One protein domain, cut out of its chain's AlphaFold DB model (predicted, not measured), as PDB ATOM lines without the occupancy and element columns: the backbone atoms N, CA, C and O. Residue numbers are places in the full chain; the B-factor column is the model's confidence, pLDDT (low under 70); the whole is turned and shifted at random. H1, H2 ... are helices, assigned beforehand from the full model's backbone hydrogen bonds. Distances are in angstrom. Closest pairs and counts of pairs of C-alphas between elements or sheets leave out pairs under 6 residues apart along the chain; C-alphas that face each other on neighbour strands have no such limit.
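What this domain is: This is residues 288 to 383 of the 585 residues of the protein "Helicase C-terminal domain-containing protein" of Solirubrobacterales bacterium (UniProt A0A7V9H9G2). Helices H2 to H5 form an up-and-down bundle, each running against the one before; H1 packs on H4, and H6 crosses near where H4 begins. The 96 printed residues have six named helices, H1 to H6 in chain order, and no named strand: all helix. The whole is compact, radius of gyration of the C-alphas 12.8 A, but elongated, spanning 43 by 27 by 25 A.

Where its parts are: Find C-alpha 291 at (6.497, -22.836, 55.803); from there H1 runs 15.5 A to residue 301. Next come H2, residues 304 to 313, 14.3 A; H3, 317 to 333, 25.7 A; H4, 336 to 345, 14.3 A; H5, 351 to 364, 19.9 A; and H6, 368 to 376, 12.1 A, ending at (7.587, -11.680, 60.493).

How they stand to each other: Start at H4, the hub: it touches H1 at C-alphas 294 and 341, their closest, 4.8 A, at a steep tilt of 47 degrees. H3 touches H5, closest C-alphas 321 and 353, 4.4 A. H2 and H3 form a hairpin, closest C-alphas 312 and 323, 5.5 A. Each O i to N i+4 pair is within hydrogen-bond range except in H3, 11 of 13.

The domain as a whole: The printed part has no cut; its links are tight. Residues 382 to 383 fall under pLDDT 70.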
ATOM      1  N   GLU A 288      11.187 -22.624  58.133       93.19
ATOM      2  CA  GLU A 288      10.839 -24.013  57.823       93.19
ATOM      3  C   GLU A 288       9.676 -24.515  58.694       93.19
ATOM      4  O   GLU A 288       8.720 -25.084  58.165       93.19
ATOM      5  N   TYR A 289       9.680 -24.219  60.000       93.88
ATOM      6  CA  TYR A 289       8.547 -24.520  60.883       93.88
ATOM      7  C   TYR A 289       7.249 -23.811  60.461       93.88
ATOM      8  O   TYR A 289       6.169 -24.393  60.553       93.88
ATOM      9  N   THR A 290       7.327 -22.572  59.963       94.06
ATOM     10  CA  THR A 290       6.156 -21.792  59.513       94.06
ATOM     11  C   THR A 290       6.004 -21.729  57.993       94.06
ATOM     12  O   THR A 290       5.412 -20.783  57.469       94.06
ATOM     13  N   ARG A 291       6.492 -22.756  57.277       93.25
ATOM     14  CA  ARG A 291       6.497 -22.836  55.803       93.25
ATOM     15  C   ARG A 291       5.153 -22.485  55.162       93.25
ATOM     16  O   ARG A 291       5.123 -21.698  54.222       93.25
ATOM     17  N   GLU A 292       4.058 -23.025  55.701       92.44
ATOM     18  CA  GLU A 292       2.683 -22.824  55.209       92.44
ATOM     19  C   GLU A 292       2.327 -21.331  55.101       92.44
ATOM     20  O   GLU A 292       1.877 -20.872  54.057       92.44
ATOM     21  N   VAL A 293       2.636 -20.547  56.139       92.50
ATOM     22  CA  VAL A 293       2.350 -19.101  56.218       92.50
ATOM     23  C   VAL A 293       3.136 -18.313  55.161       92.50
ATOM     24  O   VAL A 293       2.681 -17.292  54.642       92.50
ATOM     25  N   HIS A 294       4.344 -18.772  54.831       93.75
ATOM     26  CA  HIS A 294       5.187 -18.147  53.815       93.75
ATOM     27  C   HIS A 294       4.779 -18.553  52.392       93.75
ATOM     28  O   HIS A 294       4.830 -17.718  51.489       93.75
ATOM     29  N   GLU A 295       4.319 -19.791  52.200       93.81
ATOM     30  CA  GLU A 295       3.748 -20.273  50.942       93.81
ATOM     31  C   GLU A 295       2.420 -19.570  50.617       93.81
ATOM     32  O   GLU A 295       2.283 -19.025  49.523       93.81
ATOM     33  N   GLU A 296       1.492 -19.481  51.577       93.31
ATOM     34  CA  GLU A 296       0.211 -18.765  51.448       93.31
ATOM     35  C   GLU A 296       0.416 -17.314  50.985       93.31
ATOM     36  O   GLU A 296      -0.138 -16.900  49.962       93.31
ATOM     37  N   TYR A 297       1.272 -16.555  51.682       93.69
ATOM     38  CA  TYR A 297       1.594 -15.174  51.311       93.69
ATOM     39  C   TYR A 297       2.229 -15.075  49.913       93.69
ATOM     40  O   TYR A 297       1.866 -14.197  49.124       93.69
ATOM     41  N   ALA A 298       3.174 -15.962  49.587       93.31
ATOM     42  CA  ALA A 298       3.880 -15.910  48.311       93.31
ATOM     43  C   ALA A 298       2.967 -16.262  47.124       93.31
ATOM     44  O   ALA A 298       3.022 -15.588  46.096       93.31
ATOM     45  N   VAL A 299       2.077 -17.247  47.279       94.31
ATOM     46  CA  VAL A 299       1.067 -17.607  46.272       94.31
ATOM     47  C   VAL A 299       0.008 -16.510  46.125       94.31
ATOM     48  O   VAL A 299      -0.364 -16.191  44.997       94.31
ATOM     49  N   GLN A 300      -0.435 -15.878  47.220       93.19
ATOM     50  CA  GLN A 300      -1.379 -14.755  47.160       93.19
ATOM     51  C   GLN A 300      -0.783 -13.535  46.436       93.19
ATOM     52  O   GLN A 300      -1.470 -12.888  45.647       93.19
ATOM     53  N   ARG A 301       0.491 -13.208  46.694       93.81
ATOM     54  CA  ARG A 301       1.177 -12.059  46.080       93.81
ATOM     55  C   ARG A 301       1.645 -12.339  44.646       93.81
ATOM     56  O   ARG A 301       1.701 -11.405  43.849       93.81
ATOM     57  N   TRP A 302       1.992 -13.585  44.324       94.75
ATOM     58  CA  TRP A 302       2.515 -14.000  43.019       94.75
ATOM     59  C   TRP A 302       2.119 -15.461  42.711       94.75
ATOM     60  O   TRP A 302       2.848 -16.386  43.079       94.75
ATOM     61  N   PRO A 303       0.988 -15.701  42.012       92.94
ATOM     62  CA  PRO A 303       0.428 -17.046  41.816       92.94
ATOM     63  C   PRO A 303       1.355 -18.066  41.139       92.94
ATOM     64  O   PRO A 303       1.292 -19.255  41.453       92.94
ATOM     65  N   GLU A 304       2.270 -17.613  40.274       91.88
ATOM     66  CA  GLU A 304       3.284 -18.463  39.623       91.88
ATOM     67  C   GLU A 304       4.212 -19.157  40.641       91.88
ATOM     68  O   GLU A 304       4.749 -20.228  40.353       91.88
ATOM     69  N   THR A 305       4.316 -18.639  41.874       93.00
ATOM     70  CA  THR A 305       4.955 -19.332  43.006       93.00
ATOM     71  C   THR A 305       4.448 -20.766  43.149       93.00
ATOM     72  O   THR A 305       5.253 -21.681  43.307       93.00
ATOM     73  N   LYS A 306       3.130 -20.998  43.033       93.44
ATOM     74  CA  LYS A 306       2.535 -22.336  43.184       93.44
ATOM     75  C   LYS A 306       3.030 -23.299  42.101       93.44
ATOM     76  O   LYS A 306       3.306 -24.463  42.384       93.44
ATOM     77  N   ARG A 307       3.195 -22.805  40.869       94.62
ATOM     78  CA  ARG A 307       3.743 -23.571  39.742       94.62
ATOM     79  C   ARG A 307       5.232 -23.850  39.925       94.62
ATOM     80  O   ARG A 307       5.655 -24.981  39.716       94.62
ATOM     81  N   LEU A 308       6.020 -22.866  40.359       93.38
ATOM     82  CA  LEU A 308       7.465 -23.033  40.558       93.38
ATOM     83  C   LEU A 308       7.807 -23.927  41.766       93.38
ATOM     84  O   LEU A 308       8.730 -24.734  41.668       93.38
ATOM     85  N   LEU A 309       7.054 -23.840  42.868       93.00
ATOM     86  CA  LEU A 309       7.183 -24.755  44.009       93.00
ATOM     87  C   LEU A 309       6.710 -26.170  43.651       93.00
ATOM     88  O   LEU A 309       7.417 -27.129  43.945       93.00
ATOM     89  N   GLY A 310       5.582 -26.313  42.946       92.44
ATOM     90  CA  GLY A 310       5.120 -27.615  42.448       92.44
ATOM     91  C   GLY A 310       6.118 -28.271  41.486       92.44
ATOM     92  O   GLY A 310       6.389 -29.463  41.599       92.44
ATOM     93  N   LEU A 311       6.734 -27.489  40.592       92.81
ATOM     94  CA  LEU A 311       7.814 -27.955  39.715       92.81
ATOM     95  C   LEU A 311       9.086 -28.339  40.477       92.81
ATOM     96  O   LEU A 311       9.809 -29.203  39.994       92.81
ATOM     97  N   LEU A 312       9.376 -27.720  41.627       92.31
ATOM     98  CA  LEU A 312      10.462 -28.155  42.505       92.31
ATOM     99  C   LEU A 312      10.099 -29.506  43.141       92.31
ATOM    100  O   LEU A 312      10.784 -30.492  42.891       92.31
ATOM    101  N   VAL A 313       8.995 -29.576  43.891       92.75
ATOM    102  CA  VAL A 313       8.571 -30.779  44.638       92.75
ATOM    103  C   VAL A 313       8.426 -32.010  43.734       92.75
ATOM    104  O   VAL A 313       8.903 -33.081  44.094       92.75
ATOM    105  N   ASN A 314       7.840 -31.854  42.543       92.44
ATOM    106  CA  ASN A 314       7.550 -32.961  41.623       92.44
ATOM    107  C   ASN A 314       8.724 -33.340  40.695       92.44
ATOM    108  O   ASN A 314       8.519 -34.066  39.722       92.44
ATOM    109  N   SER A 315       9.940 -32.836  40.930       92.56
ATOM    110  CA  SER A 315      11.108 -33.132  40.089       92.56
ATOM    111  C   SER A 315      12.244 -33.755  40.889       92.56
ATOM    112  O   SER A 315      12.458 -33.397  42.035       92.56
ATOM    113  N   SER A 316      12.991 -34.680  40.282       89.75
ATOM    114  CA  SER A 316      14.084 -35.417  40.930       89.75
ATOM    115  C   SER A 316      15.408 -35.275  40.162       89.75
ATOM    116  O   SER A 316      15.458 -34.738  39.047       89.75
ATOM    117  N   GLY A 317      16.518 -35.702  40.777       87.81
ATOM    118  CA  GLY A 317      17.856 -35.690  40.169       87.81
ATOM    119  C   GLY A 317      18.266 -34.329  39.581       87.81
ATOM    120  O   GLY A 317      17.962 -33.272  40.135       87.81
ATOM    121  N   GLY A 318      18.915 -34.339  38.413       89.38
ATOM    122  CA  GLY A 318      19.326 -33.111  37.714       89.38
ATOM    123  C   GLY A 318      18.166 -32.252  37.174       89.38
ATOM    124  O   GLY A 318      18.376 -31.104  36.776       89.38
ATOM    125  N   ALA A 319      16.925 -32.754  37.141       90.50
ATOM    126  CA  ALA A 319      15.755 -31.906  36.886       90.50
ATOM    127  C   ALA A 319      15.430 -31.037  38.113       90.50
ATOM    128  O   ALA A 319      15.226 -29.832  37.955       90.50
ATOM    129  N   HIS A 320      15.513 -31.615  39.318       92.75
ATOM    130  CA  HIS A 320      15.327 -30.913  40.594       92.75
ATOM    131  C   HIS A 320      16.281 -29.738  40.757       92.75
ATOM    132  O   HIS A 320      15.853 -28.613  41.004       92.75
ATOM    133  N   ALA A 321      17.575 -29.951  40.508       92.69
ATOM    134  CA  ALA A 321      18.555 -28.874  40.600       92.69
ATOM    135  C   ALA A 321      18.325 -27.763  39.558       92.69
ATOM    136  O   ALA A 321      18.433 -26.579  39.883       92.69
ATOM    137  N   ARG A 322      17.931 -28.102  38.321       94.06
ATOM    138  CA  ARG A 322      17.545 -27.098  37.307       94.06
ATOM    139  C   ARG A 322      16.310 -26.300  37.738       94.06
ATOM    140  O   ARG A 322      16.296 -25.081  37.559       94.06
ATOM    141  N   ASN A 323      15.315 -26.936  38.353       94.38
ATOM    142  CA  ASN A 323      14.125 -26.256  38.871       94.38
ATOM    143  C   ASN A 323      14.429 -25.409  40.121       94.38
ATOM    144  O   ASN A 323      13.957 -24.277  40.205       94.38
ATOM    145  N   ALA A 324      15.315 -25.855  41.016       94.44
ATOM    146  CA  ALA A 324      15.823 -25.051  42.129       94.44
ATOM    147  C   ALA A 324      16.560 -23.790  41.641       94.44
ATOM    148  O   ALA A 324      16.315 -22.692  42.146       94.44
ATOM    149  N   ARG A 325      17.409 -23.908  40.606       95.31
ATOM    150  CA  ARG A 325      18.084 -22.754  39.977       95.31
ATOM    151  C   ARG A 325      17.075 -21.786  39.345       95.31
ATOM    152  O   ARG A 325      17.231 -20.578  39.508       95.31
ATOM    153  N   ARG A 326      16.029 -22.294  38.676       94.50
ATOM    154  CA  ARG A 326      14.924 -21.487  38.115       94.50
ATOM    155  C   ARG A 326      14.151 -20.737  39.203       94.50
ATOM    156  O   ARG A 326      13.977 -19.530  39.073       94.50
ATOM    157  N   LEU A 327      13.764 -21.415  40.287       94.75
ATOM    158  CA  LEU A 327      13.074 -20.817  41.435       94.75
ATOM    159  C   LEU A 327      13.917 -19.700  42.073       94.75
ATOM    160  O   LEU A 327      13.430 -18.586  42.242       94.75
ATOM    161  N   VAL A 328      15.199 -19.969  42.348       95.00
ATOM    162  CA  VAL A 328      16.156 -18.993  42.905       95.00
ATOM    163  C   VAL A 328      16.424 -17.823  41.956       95.00
ATOM    164  O   VAL A 328      16.690 -16.716  42.421       95.00
ATOM    165  N   HIS A 329      16.402 -18.031  40.638       95.38
ATOM    166  CA  HIS A 329      16.532 -16.939  39.675       95.38
ATOM    167  C   HIS A 329      15.269 -16.072  39.666       95.38
ATOM    168  O   HIS A 329      15.356 -14.866  39.871       95.38
ATOM    169  N   ALA A 330      14.093 -16.684  39.508       93.50
ATOM    170  CA  ALA A 330      12.829 -15.961  39.439       93.50
ATOM    171  C   ALA A 330      12.510 -15.212  40.748       93.50
ATOM    172  O   ALA A 330      12.018 -14.088  40.697       93.50
ATOM    173  N   SER A 331      12.869 -15.765  41.916       93.56
ATOM    174  CA  SER A 331      12.668 -15.095  43.208       93.56
ATOM    175  C   SER A 331      13.568 -13.871  43.423       93.56
ATOM    176  O   SER A 331      13.255 -13.046  44.278       93.56
ATOM    177  N   ARG A 332      14.679 -13.711  42.686       91.38
ATOM    178  CA  ARG A 332      15.551 -12.518  42.782       91.38
ATOM    179  C   ARG A 332      14.960 -11.283  42.117       91.38
ATOM    180  O   ARG A 332      15.308 -10.178  42.511       91.38
ATOM    181  N   ASN A 333      14.079 -11.479  41.141       91.56
ATOM    182  CA  ASN A 333      13.448 -10.403  40.376       91.56
ATOM    183  C   ASN A 333      12.184  -9.864  41.083       91.56
ATOM    184  O   ASN A 333      11.384  -9.167  40.470       91.56
ATOM    185  N   GLN A 334      11.986 -10.230  42.354       93.06
ATOM    186  CA  GLN A 334      10.811  -9.935  43.171       93.06
ATOM    187  C   GLN A 334      11.179  -9.093  44.397       93.06
ATOM    188  O   GLN A 334      12.326  -9.108  44.851       93.06
ATOM    189  N   ASP A 335      10.175  -8.433  44.985       92.81
ATOM    190  CA  ASP A 335      10.271  -7.739  46.277       92.81
ATOM    191  C   ASP A 335      11.042  -8.586  47.306       92.81
ATOM    192  O   ASP A 335      10.764  -9.779  47.459       92.81
ATOM    193  N   ARG A 336      11.959  -7.986  48.084       91.19
ATOM    194  CA  ARG A 336      12.783  -8.718  49.077       91.19
ATOM    195  C   ARG A 336      11.951  -9.625  49.995       91.19
ATOM    196  O   ARG A 336      12.391 -10.718  50.343       91.19
ATOM    197  N   ARG A 337      10.754  -9.170  50.370       92.50
ATOM    198  CA  ARG A 337       9.795  -9.904  51.199       92.50
ATOM    199  C   ARG A 337       9.207 -11.133  50.496       92.50
ATOM    200  O   ARG A 337       9.151 -12.202  51.099       92.50
ATOM    201  N   LEU A 338       8.829 -11.003  49.224       93.44
ATOM    202  CA  LEU A 338       8.368 -12.123  48.402       93.44
ATOM    203  C   LEU A 338       9.518 -13.103  48.123       93.44
ATOM    204  O   LEU A 338       9.344 -14.308  48.271       93.44
ATOM    205  N   SER A 339      10.720 -12.598  47.832       93.69
ATOM    206  CA  SER A 339      11.937 -13.407  47.678       93.69
ATOM    207  C   SER A 339      12.238 -14.254  48.925       93.69
ATOM    208  O   SER A 339      12.515 -15.450  48.819       93.69
ATOM    209  N   ALA A 340      12.109 -13.655  50.118       93.94
ATOM    210  CA  ALA A 340      12.241 -14.349  51.397       93.94
ATOM    211  C   ALA A 340      11.164 -15.426  51.598       93.94
ATOM    212  O   ALA A 340      11.498 -16.544  51.983       93.94
ATOM    213  N   ALA A 341       9.901 -15.119  51.291       94.50
ATOM    214  CA  ALA A 341       8.787 -16.055  51.426       94.50
ATOM    215  C   ALA A 341       8.909 -17.267  50.481       94.50
ATOM    216  O   ALA A 341       8.796 -18.409  50.923       94.50
ATOM    217  N   VAL A 342       9.243 -17.042  49.205       94.38
ATOM    218  CA  VAL A 342       9.458 -18.109  48.208       94.38
ATOM    219  C   VAL A 342      10.612 -19.035  48.616       94.38
ATOM    220  O   VAL A 342      10.509 -20.252  48.484       94.38
ATOM    221  N   LEU A 343      11.707 -18.484  49.153       94.31
ATOM    222  CA  LEU A 343      12.865 -19.274  49.596       94.31
ATOM    223  C   LEU A 343      12.693 -19.901  50.991       94.31
ATOM    224  O   LEU A 343      13.456 -20.803  51.343       94.31
ATOM    225  N   ALA A 344      11.687 -19.481  51.761       93.62
ATOM    226  CA  ALA A 344      11.208 -20.205  52.937       93.62
ATOM    227  C   ALA A 344      10.328 -21.399  52.536       93.62
ATOM    228  O   ALA A 344      10.550 -22.505  53.018       93.62
ATOM    229  N   ALA A 345       9.404 -21.202  51.588       93.38
ATOM    230  CA  ALA A 345       8.528 -22.251  51.063       93.38
ATOM    231  C   ALA A 345       9.275 -23.371  50.300       93.38
ATOM    232  O   ALA A 345       8.793 -24.498  50.213       93.38
ATOM    233  N   ALA A 346      10.460 -23.080  49.753       93.44
ATOM    234  CA  ALA A 346      11.243 -24.015  48.947       93.44
ATOM    235  C   ALA A 346      11.791 -25.227  49.738       93.44
ATOM    236  O   ALA A 346      12.620 -25.072  50.638       93.44
ATOM    237  N   LEU A 347      11.405 -26.438  49.318       89.88
ATOM    238  CA  LEU A 347      11.871 -27.720  49.866       89.88
ATOM    239  C   LEU A 347      12.799 -28.465  48.882       89.88
ATOM    240  O   LEU A 347      12.320 -29.114  47.948       89.88
ATOM    241  N   PRO A 348      14.130 -28.413  49.064       91.69
ATOM    242  CA  PRO A 348      15.047 -29.309  48.372       91.69
ATOM    243  C   PRO A 348      15.088 -30.696  49.036       91.69
ATOM    244  O   PRO A 348      15.331 -30.785  50.233       91.69
ATOM    245  N   HIS A 349      14.941 -31.774  48.256       91.44
ATOM    246  CA  HIS A 349      15.183 -33.152  48.714       91.44
ATOM    247  C   HIS A 349      16.439 -33.811  48.097       91.44
ATOM    248  O   HIS A 349      16.772 -34.934  48.460       91.44
ATOM    249  N   THR A 350      17.160 -33.140  47.184       92.38
ATOM    250  CA  THR A 350      18.502 -33.568  46.730       92.38
ATOM    251  C   THR A 350      19.564 -32.568  47.183       92.38
ATOM    252  O   THR A 350      19.280 -31.372  47.295       92.38
ATOM    253  N   ALA A 351      20.792 -33.046  47.412       91.31
ATOM    254  CA  ALA A 351      21.906 -32.220  47.882       91.31
ATOM    255  C   ALA A 351      22.188 -31.021  46.957       91.31
ATOM    256  O   ALA A 351      22.235 -29.889  47.428       91.31
ATOM    257  N   GLU A 352      22.257 -31.238  45.639       92.75
ATOM    258  CA  GLU A 352      22.548 -30.185  44.651       92.75
ATOM    259  C   GLU A 352      21.487 -29.060  44.649       92.75
ATOM    260  O   GLU A 352      21.807 -27.871  44.600       92.75
ATOM    261  N   ALA A 353      20.199 -29.409  44.760       92.19
ATOM    262  CA  ALA A 353      19.137 -28.414  44.921       92.19
ATOM    263  C   ALA A 353      19.207 -27.716  46.292       92.19
ATOM    264  O   ALA A 353      18.921 -26.519  46.396       92.19
ATOM    265  N   GLY A 354      19.619 -28.458  47.326       92.75
ATOM    266  CA  GLY A 354      19.905 -27.956  48.666       92.75
ATOM    267  C   GLY A 354      20.977 -26.873  48.657       92.75
ATOM    268  O   GLY A 354      20.734 -25.785  49.166       92.75
ATOM    269  N   GLU A 355      22.115 -27.109  48.008       93.50
ATOM    270  CA  GLU A 355      23.193 -26.126  47.838       93.50
ATOM    271  C   GLU A 355      22.720 -24.862  47.107       93.50
ATOM    272  O   GLU A 355      23.004 -23.741  47.537       93.50
ATOM    273  N   VAL A 356      21.943 -25.019  46.029       94.44
ATOM    274  CA  VAL A 356      21.398 -23.894  45.251       94.44
ATOM    275  C   VAL A 356      20.473 -23.012  46.102       94.44
ATOM    276  O   VAL A 356      20.616 -21.780  46.095       94.44
ATOM    277  N   ILE A 357      19.552 -23.622  46.856       93.94
ATOM    278  CA  ILE A 357      18.587 -22.918  47.716       93.94
ATOM    279  C   ILE A 357      19.270 -22.357  48.969       93.94
ATOM    280  O   ILE A 357      19.108 -21.173  49.264       93.94
ATOM    281  N   ASN A 358      20.106 -23.131  49.661       92.25
ATOM    282  CA  ASN A 358      20.831 -22.670  50.848       92.25
ATOM    283  C   ASN A 358      21.834 -21.563  50.494       92.25
ATOM    284  O   ASN A 358      21.912 -20.552  51.190       92.25
ATOM    285  N   GLY A 359      22.501 -21.640  49.341       92.62
ATOM    286  CA  GLY A 359      23.299 -20.536  48.811       92.62
ATOM    287  C   GLY A 359      22.468 -19.271  48.545       92.62
ATOM    288  O   GLY A 359      22.964 -18.155  48.698       92.62
ATOM    289  N   ALA A 360      21.197 -19.387  48.142       92.94
ATOM    290  CA  ALA A 360      20.285 -18.240  48.032       92.94
ATOM    291  C   ALA A 360      19.887 -17.680  49.412       92.94
ATOM    292  O   ALA A 360      20.028 -16.476  49.639       92.94
ATOM    293  N   ARG A 361      19.498 -18.557  50.350       93.69
ATOM    294  CA  ARG A 361      19.195 -18.232  51.755       93.69
ATOM    295  C   ARG A 361      20.348 -17.462  52.411       93.69
ATOM    296  O   ARG A 361      20.149 -16.333  52.868       93.69
ATOM    297  N   THR A 362      21.578 -17.971  52.341       91.00
ATOM    298  CA  THR A 362      22.791 -17.315  52.869       91.00
ATOM    299  C   THR A 362      23.039 -15.933  52.251       91.00
ATOM    300  O   THR A 362      23.372 -14.988  52.967       91.00
ATOM    301  N   ARG A 363      22.803 -15.755  50.941       90.44
ATOM    302  CA  ARG A 363      22.959 -14.446  50.268       90.44
ATOM    303  C   ARG A 363      21.961 -13.391  50.764       90.44
ATOM    304  O   ARG A 363      22.355 -12.236  50.916       90.44
ATOM    305  N   MET A 364      20.716 -13.762  51.075       87.38
ATOM    306  CA  MET A 364      19.741 -12.844  51.696       87.38
ATOM    307  C   MET A 364      20.028 -12.573  53.181       87.38
ATOM    308  O   MET A 364      19.711 -11.496  53.695       87.38
ATOM    309  N   SER A 365      20.676 -13.523  53.856       87.00
ATOM    310  CA  SER A 365      20.969 -13.492  55.296       87.00
ATOM    311  C   SER A 365      22.169 -12.610  55.677       87.00
ATOM    312  O   SER A 365      22.574 -12.552  56.831       87.00
ATOM    313  N   ARG A 366      22.718 -11.836  54.729       88.00
ATOM    314  CA  ARG A 366      23.768 -10.828  54.989       88.00
ATOM    315  C   ARG A 366      23.364  -9.773  56.033       88.00
ATOM    316  O   ARG A 366      24.237  -9.186  56.666       88.00
ATOM    317  N   LYS A 367      22.059  -9.527  56.213       90.19
ATOM    318  CA  LYS A 367      21.480  -8.663  57.259       90.19
ATOM    319  C   LYS A 367      20.336  -9.421  57.970       90.19
ATOM    320  O   LYS A 367      19.183  -9.212  57.573       90.19
ATOM    321  N   PRO A 368      20.616 -10.284  58.974       91.06
ATOM    322  CA  PRO A 368      19.623 -11.183  59.581       91.06
ATOM    323  C   PRO A 368      18.424 -10.442  60.169       91.06
ATOM    324  O   PRO A 368      17.295 -10.741  59.802       91.06
ATOM    325  N   ALA A 369      18.652  -9.389  60.959       92.00
ATOM    326  CA  ALA A 369      17.578  -8.604  61.573       92.00
ATOM    327  C   ALA A 369      16.584  -7.993  60.567       92.00
ATOM    328  O   ALA A 369      15.416  -7.794  60.884       92.00
ATOM    329  N   ALA A 370      17.019  -7.723  59.331       91.69
ATOM    330  CA  ALA A 370      16.119  -7.272  58.273       91.69
ATOM    331  C   ALA A 370      15.394  -8.440  57.577       91.69
ATOM    332  O   ALA A 370      14.251  -8.277  57.177       91.69
ATOM    333  N   LEU A 371      16.022  -9.617  57.455       93.56
ATOM    334  CA  LEU A 371      15.363 -10.831  56.954       93.56
ATOM    335  C   LEU A 371      14.269 -11.311  57.926       93.56
ATOM    336  O   LEU A 371      13.162 -11.611  57.489       93.56
ATOM    337  N   ALA A 372      14.555 -11.296  59.233       93.94
ATOM    338  CA  ALA A 372      13.605 -11.608  60.297       93.94
ATOM    339  C   ALA A 372      12.337 -10.739  60.208       93.94
ATOM    340  O   ALA A 372      11.231 -11.271  60.238       93.94
ATOM    341  N   ARG A 373      12.479  -9.420  59.986       94.00
ATOM    342  CA  ARG A 373      11.337  -8.504  59.788       94.00
ATOM    343  C   ARG A 373      10.504  -8.826  58.552       94.00
ATOM    344  O   ARG A 373       9.281  -8.777  58.636       94.00
ATOM    345  N   GLU A 374      11.125  -9.150  57.417       93.12
ATOM    346  CA  GLU A 374      10.355  -9.495  56.212       93.12
ATOM    347  C   GLU A 374       9.591 -10.816  56.360       93.12
ATOM    348  O   GLU A 374       8.472 -10.926  55.865       93.12
ATOM    349  N   LEU A 375      10.147 -11.797  57.080       92.94
ATOM    350  CA  LEU A 375       9.449 -13.048  57.387       92.94
ATOM    351  C   LEU A 375       8.335 -12.840  58.427       92.94
ATOM    352  O   LEU A 375       7.226 -13.330  58.228       92.94
ATOM    353  N   LEU A 376       8.582 -12.042  59.474       93.38
ATOM    354  CA  LEU A 376       7.587 -11.680  60.493       93.38
ATOM    355  C   LEU A 376       6.371 -10.952  59.888       93.38
ATOM    356  O   LEU A 376       5.235 -11.208  60.278       93.38
ATOM    357  N   ARG A 377       6.585 -10.104  58.872       92.38
ATOM    358  CA  ARG A 377       5.510  -9.422  58.124       92.38
ATOM    359  C   ARG A 377       4.563 -10.370  57.378       92.38
ATOM    360  O   ARG A 377       3.476  -9.931  57.004       92.38
ATOM    361  N   ASN A 378       4.959 -11.620  57.116       90.75
ATOM    362  CA  ASN A 378       4.136 -12.601  56.393       90.75
ATOM    363  C   ASN A 378       3.067 -13.261  57.268       90.75
ATOM    364  O   ASN A 378       2.137 -13.849  56.725       90.75
ATOM    365  N   PHE A 379       3.177 -13.165  58.593       89.50
ATOM    366  CA  PHE A 379       2.173 -13.720  59.493       89.50
ATOM    367  C   PHE A 379       0.860 -12.929  59.401       89.50
ATOM    368  O   PHE A 379       0.889 -11.701  59.262       89.50
ATOM    369  N   PRO A 380      -0.306 -13.597  59.496       83.19
ATOM    370  CA  PRO A 380      -1.586 -12.907  59.486       83.19
ATOM    371  C   PRO A 380      -1.680 -11.948  60.680       83.19
ATOM    372  O   PRO A 380      -1.430 -12.334  61.825       83.19
ATOM    373  N   LYS A 381      -2.078 -10.695  60.414       76.31
ATOM    374  CA  LYS A 381      -2.459  -9.748  61.471       76.31
ATOM    375  C   LYS A 381      -3.594 -10.359  62.296       76.31
ATOM    376  O   LYS A 381      -4.535 -10.919  61.730       76.31
ATOM    377  N   ALA A 382      -3.529 -10.223  63.619       57.84
ATOM    378  CA  ALA A 382      -4.595 -10.690  64.496       57.84
ATOM    379  C   ALA A 382      -5.918  -9.998  64.121       57.84
ATOM    380  O   ALA A 382      -6.019  -8.771  64.128       57.84
ATOM    381  N   ARG A 383      -6.952 -10.780  63.787       42.91
ATOM    382  CA  ARG A 383      -8.304 -10.241  63.592       42.91
ATOM    383  C   ARG A 383      -8.833  -9.769  64.947       42.91
ATOM    384  O   ARG A 383      -9.355 -10.585  65.706       42.91
TER     385      ARG A 383